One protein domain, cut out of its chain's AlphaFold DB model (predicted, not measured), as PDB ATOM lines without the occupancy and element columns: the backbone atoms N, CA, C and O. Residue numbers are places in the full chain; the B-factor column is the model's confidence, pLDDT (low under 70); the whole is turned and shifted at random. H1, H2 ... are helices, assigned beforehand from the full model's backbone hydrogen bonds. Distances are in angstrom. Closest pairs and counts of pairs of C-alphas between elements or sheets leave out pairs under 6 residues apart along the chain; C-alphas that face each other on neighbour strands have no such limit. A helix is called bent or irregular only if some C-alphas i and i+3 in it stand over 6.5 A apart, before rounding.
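AT A GLANCE: This is residues 2 to 45 of the 261 residues of the protein "DUF4371 domain-containing protein" of Tribolium castaneum (UniProt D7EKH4). A long helix, H3, slightly bent but running nearly straight, forms one limb of an open V, and the short helices H1 and H2, packed on each other, form the other limb. The limbs come together near the start of H3 and the first residue of H1, while residues 33 to 45 of H3 stick out free. The printed part has 44 residues with three named helices, in the order H1, H2, H3, and no named strand; the class is all helix. It is loose, with a radius of gyration of the C-alphas of 11.9 A, and its spans of 34 by 22 by 14 A are only just elongated.

HOW THE PARTS SIT: H3, residues 25 to 45, was assigned as one helix by its hydrogen bonds but is bent, with C-alphas 34 and 37 6.6 A apart. Its arms H3a, residues 25 to 34, and H3b, residues 37 to 45, stand at a shallow tilt of 25 degrees and are near each other. H1, residues 4 to 11, is close to H3a but not clearly touching; their closest C-alphas, of Leu 4 and Thr 28, are 6.9 A apart. Their lines are about perpendicular, at 75 degrees. H1 touches H2, residues 16 to 20, with closest C-alphas Lys 9 and Cys 18 at 5.3 A. H2 is apart from both H3a and H3b, and H1 is apart from H3b. In H1, H2, H3a and H3b every O i to N i+4 pair is within hydrogen-bond range.

IN THESE COORDINATES: H3a is 13.9 A long, from C-alpha 25 at (17.005, 20.543, -16.827), and H3b is 12.1 A long, ending with C-alpha 45 at (14.790, 21.838, 11.133). H1 is 10.3 A long, from C-alpha 4 at (24.253, 18.561, -11.355), and H2 is 6.5 A.

THE WHOLE: The C-alphas farthest apart, of Lys 16 and Ile 45, are 34.2 A apart. The printed part has no cut, and both links are tight. The mean pLDDT of the printed part is 88.2, with residue 2 under 70.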
ATOM      1  N   ASP A   2      21.830  23.269 -14.615       57.16
ATOM      2  CA  ASP A   2      22.251  22.227 -15.575       57.16
ATOM      3  C   ASP A   2      23.581  21.528 -15.220       57.16
ATOM      4  O   ASP A   2      24.030  20.639 -15.933       57.16
ATOM      5  N   SER A   3      24.201  21.893 -14.095       71.81
ATOM      6  CA  SER A   3      25.511  21.398 -13.670       71.81
ATOM      7  C   SER A   3      25.470  20.174 -12.755       71.81
ATOM      8  O   SER A   3      26.534  19.642 -12.467       71.81
ATOM      9  N   LEU A   4      24.304  19.701 -12.288       80.38
ATOM     10  CA  LEU A   4      24.253  18.561 -11.355       80.38
ATOM     11  C   LEU A   4      24.890  17.281 -11.938       80.38
ATOM     12  O   LEU A   4      25.677  16.662 -11.230       80.38
ATOM     13  N   PRO A   5      24.646  16.899 -13.212       84.75
ATOM     14  CA  PRO A   5      25.324  15.747 -13.810       84.75
ATOM     15  C   PRO A   5      26.843  15.908 -13.866       84.75
ATOM     16  O   PRO A   5      27.560  14.947 -13.607       84.75
ATOM     17  N   SER A   6      27.331  17.109 -14.188       85.25
ATOM     18  CA  SER A   6      28.765  17.411 -14.203       85.25
ATOM     19  C   SER A   6      29.352  17.331 -12.795       85.25
ATOM     20  O   SER A   6      30.324  16.623 -12.578       85.25
ATOM     21  N   LEU A   7      28.676  17.932 -11.814       86.44
ATOM     22  CA  LEU A   7      29.075  17.895 -10.412       86.44
ATOM     23  C   LEU A   7      29.147  16.460  -9.873       86.44
ATOM     24  O   LEU A   7      30.096  16.112  -9.182       86.44
ATOM     25  N   CYS A   8      28.181  15.599 -10.205       86.38
ATOM     26  CA  CYS A   8      28.229  14.191  -9.807       86.38
ATOM     27  C   CYS A   8      29.431  13.447 -10.410       86.38
ATOM     28  O   CYS A   8      29.955  12.547  -9.763       86.38
ATOM     29  N   LYS A   9      29.868  13.801 -11.625       89.19
ATOM     30  CA  LYS A   9      31.064  13.215 -12.254       89.19
ATOM     31  C   LYS A   9      32.345  13.680 -11.576       89.19
ATOM     32  O   LYS A   9      33.249  12.873 -11.404       89.19
ATOM     33  N   ASP A  10      32.382  14.945 -11.170       89.31
ATOM     34  CA  ASP A  10      33.536  15.536 -10.494       89.31
ATOM     35  C   ASP A  10      33.687  15.005  -9.061       89.31
ATOM     36  O   ASP A  10      34.796  14.712  -8.624       89.31
ATOM     37  N   ILE A  11      32.574  14.843  -8.331       91.94
ATOM     38  CA  ILE A  11      32.579  14.334  -6.948       91.94
ATOM     39  C   ILE A  11      32.840  12.820  -6.902       91.94
ATOM     40  O   ILE A  11      33.507  12.351  -5.983       91.94
ATOM     41  N   PHE A  12      32.332  12.057  -7.877       91.31
ATOM     42  CA  PHE A  12      32.438  10.590  -7.914       91.31
ATOM     43  C   PHE A  12      33.117  10.104  -9.208       91.31
ATOM     44  O   PHE A  12      32.470   9.482 -10.062       91.31
ATOM     45  N   PRO A  13      34.421  10.387  -9.387       89.25
ATOM     46  CA  PRO A  13      35.148  10.083 -10.621       89.25
ATOM     47  C   PRO A  13      35.402   8.583 -10.830       89.25
ATOM     48  O   PRO A  13      35.792   8.157 -11.918       89.25
ATOM     49  N   ASP A  14      35.198   7.756  -9.817       93.69
ATOM     50  CA  ASP A  14      35.316   6.297  -9.834       93.69
ATOM     51  C   ASP A  14      33.988   5.601 -10.187       93.69
ATOM     52  O   ASP A  14      33.985   4.512 -10.768       93.69
ATOM     53  N   SER A  15      32.852   6.256  -9.937       93.06
ATOM     54  CA  SER A  15      31.520   5.702 -10.183       93.06
ATOM     55  C   SER A  15      31.185   5.613 -11.676       93.06
ATOM     56  O   SER A  15      30.982   6.618 -12.365       93.06
ATOM     57  N   LYS A  16      31.039   4.380 -12.182       90.31
ATOM     58  CA  LYS A  16      30.563   4.110 -13.555       90.31
ATOM     59  C   LYS A  16      29.172   4.710 -13.807       90.31
ATOM     60  O   LYS A  16      28.935   5.284 -14.865       90.31
ATOM     61  N   ILE A  17      28.296   4.673 -12.799       88.38
ATOM     62  CA  ILE A  17      26.938   5.233 -12.863       88.38
ATOM     63  C   ILE A  17      26.989   6.759 -13.023       88.38
ATOM     64  O   ILE A  17      26.293   7.324 -13.866       88.38
ATOM     65  N   CYS A  18      27.835   7.443 -12.244       85.81
ATOM     66  CA  CYS A  18      27.962   8.899 -12.318       85.81
ATOM     67  C   CYS A  18      28.585   9.351 -13.645       85.81
ATOM     68  O   CYS A  18      28.148  10.358 -14.196       85.81
ATOM     69  N   LYS A  19      29.523   8.592 -14.225       87.38
ATOM     70  CA  LYS A  19      30.092   8.894 -15.557       87.38
ATOM     71  C   LYS A  19      29.037   8.920 -16.660       87.38
ATOM     72  O   LYS A  19      29.062   9.805 -17.524       87.38
ATOM     73  N   GLU A  20      28.085   7.998 -16.597       89.25
ATOM     74  CA  GLU A  20      27.032   7.832 -17.601       89.25
ATOM     75  C   GLU A  20      25.779   8.671 -17.324       89.25
ATOM     76  O   GLU A  20      24.902   8.769 -18.187       89.25
ATOM     77  N   ILE A  21      25.694   9.338 -16.164       87.94
ATOM     78  CA  ILE A  21      24.510  10.112 -15.794       87.94
ATOM     79  C   ILE A  21      24.255  11.243 -16.800       87.94
ATOM     80  O   ILE A  21      25.099  12.103 -17.078       87.94
ATOM     81  N   LYS A  22      23.044  11.230 -17.361       84.56
ATOM     82  CA  LYS A  22      22.511  12.271 -18.241       84.56
ATOM     83  C   LYS A  22      21.162  12.706 -17.696       84.56
ATOM     84  O   LYS A  22      20.255  11.893 -17.518       84.56
ATOM     85  N   MET A  23      21.011  13.999 -17.438       84.50
ATOM     86  CA  MET A  23      19.748  14.566 -16.983       84.50
ATOM     87  C   MET A  23      19.457  15.858 -17.726       84.50
ATOM     88  O   MET A  23      20.319  16.721 -17.858       84.50
ATOM     89  N   LYS A  24      18.214  15.988 -18.192       84.00
ATOM     90  CA  LYS A  24      17.694  17.253 -18.709       84.00
ATOM     91  C   LYS A  24      17.304  18.165 -17.546       84.00
ATOM     92  O   LYS A  24      16.891  17.671 -16.494       84.00
ATOM     93  N   ARG A  25      17.336  19.479 -17.787       84.50
ATOM     94  CA  ARG A  25      17.005  20.543 -16.827       84.50
ATOM     95  C   ARG A  25      15.810  20.214 -15.928       84.50
ATOM     96  O   ARG A  25      15.960  20.211 -14.718       84.50
ATOM     97  N   ASN A  26      14.655  19.866 -16.503       86.19
ATOM     98  CA  ASN A  26      13.429  19.610 -15.732       86.19
ATOM     99  C   ASN A  26      13.578  18.444 -14.745       86.19
ATOM    100  O   ASN A  26      13.109  18.532 -13.613       86.19
ATOM    101  N   LYS A  27      14.271  17.371 -15.149       86.75
ATOM    102  CA  LYS A  27      14.546  16.236 -14.261       86.75
ATOM    103  C   LYS A  27      15.473  16.669 -13.126       86.75
ATOM    104  O   LYS A  27      15.201  16.356 -11.975       86.75
ATOM    105  N   THR A  28      16.523  17.429 -13.440       86.25
ATOM    106  CA  THR A  28      17.459  17.966 -12.444       86.25
ATOM    107  C   THR A  28      16.759  18.882 -11.446       86.25
ATOM    108  O   THR A  28      16.913  18.699 -10.242       86.25
ATOM    109  N   THR A  29      15.935  19.812 -11.929       87.50
ATOM    110  CA  THR A  29      15.138  20.702 -11.080       87.50
ATOM    111  C   THR A  29      14.219  19.904 -10.162       87.50
ATOM    112  O   THR A  29      14.208  20.164  -8.966       87.50
ATOM    113  N   ASN A  30      13.508  18.898 -10.676       89.75
ATOM    114  CA  ASN A  30      12.620  18.079  -9.852       89.75
ATOM    115  C   ASN A  30      13.369  17.284  -8.776       89.75
ATOM    116  O   ASN A  30      12.884  17.218  -7.654       89.75
ATOM    117  N   ILE A  31      14.550  16.728  -9.068       89.12
ATOM    118  CA  ILE A  31      15.358  16.054  -8.036       89.12
ATOM    119  C   ILE A  31      15.813  17.052  -6.968       89.12
ATOM    120  O   ILE A  31      15.704  16.783  -5.772       89.12
ATOM    121  N   VAL A  32      16.296  18.226  -7.376       88.94
ATOM    122  CA  VAL A  32      16.749  19.244  -6.423       88.94
ATOM    123  C   VAL A  32      15.591  19.727  -5.550       88.94
ATOM    124  O   VAL A  32      15.722  19.751  -4.333       88.94
ATOM    125  N   VAL A  33      14.455  20.081  -6.151       89.62
ATOM    126  CA  VAL A  33      13.322  20.705  -5.452       89.62
ATOM    127  C   VAL A  33      12.515  19.701  -4.635       89.62
ATOM    128  O   VAL A  33      12.111  20.029  -3.525       89.62
ATOM    129  N   ASN A  34      12.297  18.487  -5.145       92.00
ATOM    130  CA  ASN A  34      11.394  17.519  -4.517       92.00
ATOM    131  C   ASN A  34      12.121  16.451  -3.689       92.00
ATOM    132  O   ASN A  34      11.465  15.702  -2.972       92.00
ATOM    133  N   THR A  35      13.451  16.352  -3.776       91.50
ATOM    134  CA  THR A  35      14.220  15.324  -3.050       91.50
ATOM    135  C   THR A  35      15.330  15.935  -2.205       91.50
ATOM    136  O   THR A  35      15.324  15.789  -0.985       91.50
ATOM    137  N   ILE A  36      16.258  16.667  -2.826       90.75
ATOM    138  CA  ILE A  36      17.455  17.176  -2.136       90.75
ATOM    139  C   ILE A  36      17.102  18.318  -1.172       90.75
ATOM    140  O   ILE A  36      17.522  18.313  -0.017       90.75
ATOM    141  N   ALA A  37      16.313  19.295  -1.622       90.69
ATOM    142  CA  ALA A  37      15.942  20.444  -0.804       90.69
ATOM    143  C   ALA A  37      15.095  20.056   0.425       90.69
ATOM    144  O   ALA A  37      15.427  20.525   1.513       90.69
ATOM    145  N   PRO A  38      14.067  19.183   0.327       92.94
ATOM    146  CA  PRO A  38      13.325  18.719   1.497       92.94
ATOM    147  C   PRO A  38      14.204  17.957   2.490       92.94
ATOM    148  O   PRO A  38      14.059  18.161   3.692       92.94
ATOM    149  N   PHE A  39      15.148  17.141   2.003       94.56
ATOM    150  CA  PHE A  39      16.096  16.429   2.860       94.56
ATOM    151  C   PHE A  39      16.926  17.399   3.712       94.56
ATOM    152  O   PHE A  39      16.862  17.342   4.940       94.56
ATOM    153  N   PHE A  40      17.625  18.349   3.080       93.38
ATOM    154  CA  PHE A  40      18.433  19.332   3.811       93.38
ATOM    155  C   PHE A  40      17.583  20.252   4.684       93.38
ATOM    156  O   PHE A  40      17.995  20.623   5.779       93.38
ATOM    157  N   LYS A  41      16.378  20.612   4.234       93.56
ATOM    158  CA  LYS A  41      15.456  21.413   5.040       93.56
ATOM    159  C   LYS A  41      15.072  20.681   6.326       93.56
ATOM    160  O   LYS A  41      15.106  21.290   7.390       93.56
ATOM    161  N   ASN A  42      14.751  19.391   6.245       94.88
ATOM    162  CA  ASN A  42      14.425  18.575   7.414       94.88
ATOM    163  C   ASN A  42      15.624  18.416   8.354       94.88
ATOM    164  O   ASN A  42      15.448  18.491   9.568       94.88
ATOM    165  N   GLU A  43      16.832  18.254   7.807       95.19
ATOM    166  CA  GLU A  43      18.071  18.230   8.592       95.19
ATOM    167  C   GLU A  43      18.248  19.534   9.383       95.19
ATOM    168  O   GLU A  43      18.392  19.501  10.604       95.19
ATOM    169  N   ILE A  44      18.132  20.685   8.710       95.88
ATOM    170  CA  ILE A  44      18.214  22.004   9.352       95.88
ATOM    171  C   ILE A  44      17.149  22.125  10.447       95.88
ATOM    172  O   ILE A  44      17.469  22.520  11.562       95.88
ATOM    173  N   ILE A  45      15.892  21.763  10.160       96.06
ATOM    174  CA  ILE A  45      14.790  21.838  11.133       96.06
ATOM    175  C   ILE A  45      15.073  20.966  12.362       96.06
ATOM    176  O   ILE A  45      14.821  21.399  13.485       96.06
TER     177      ILE A  45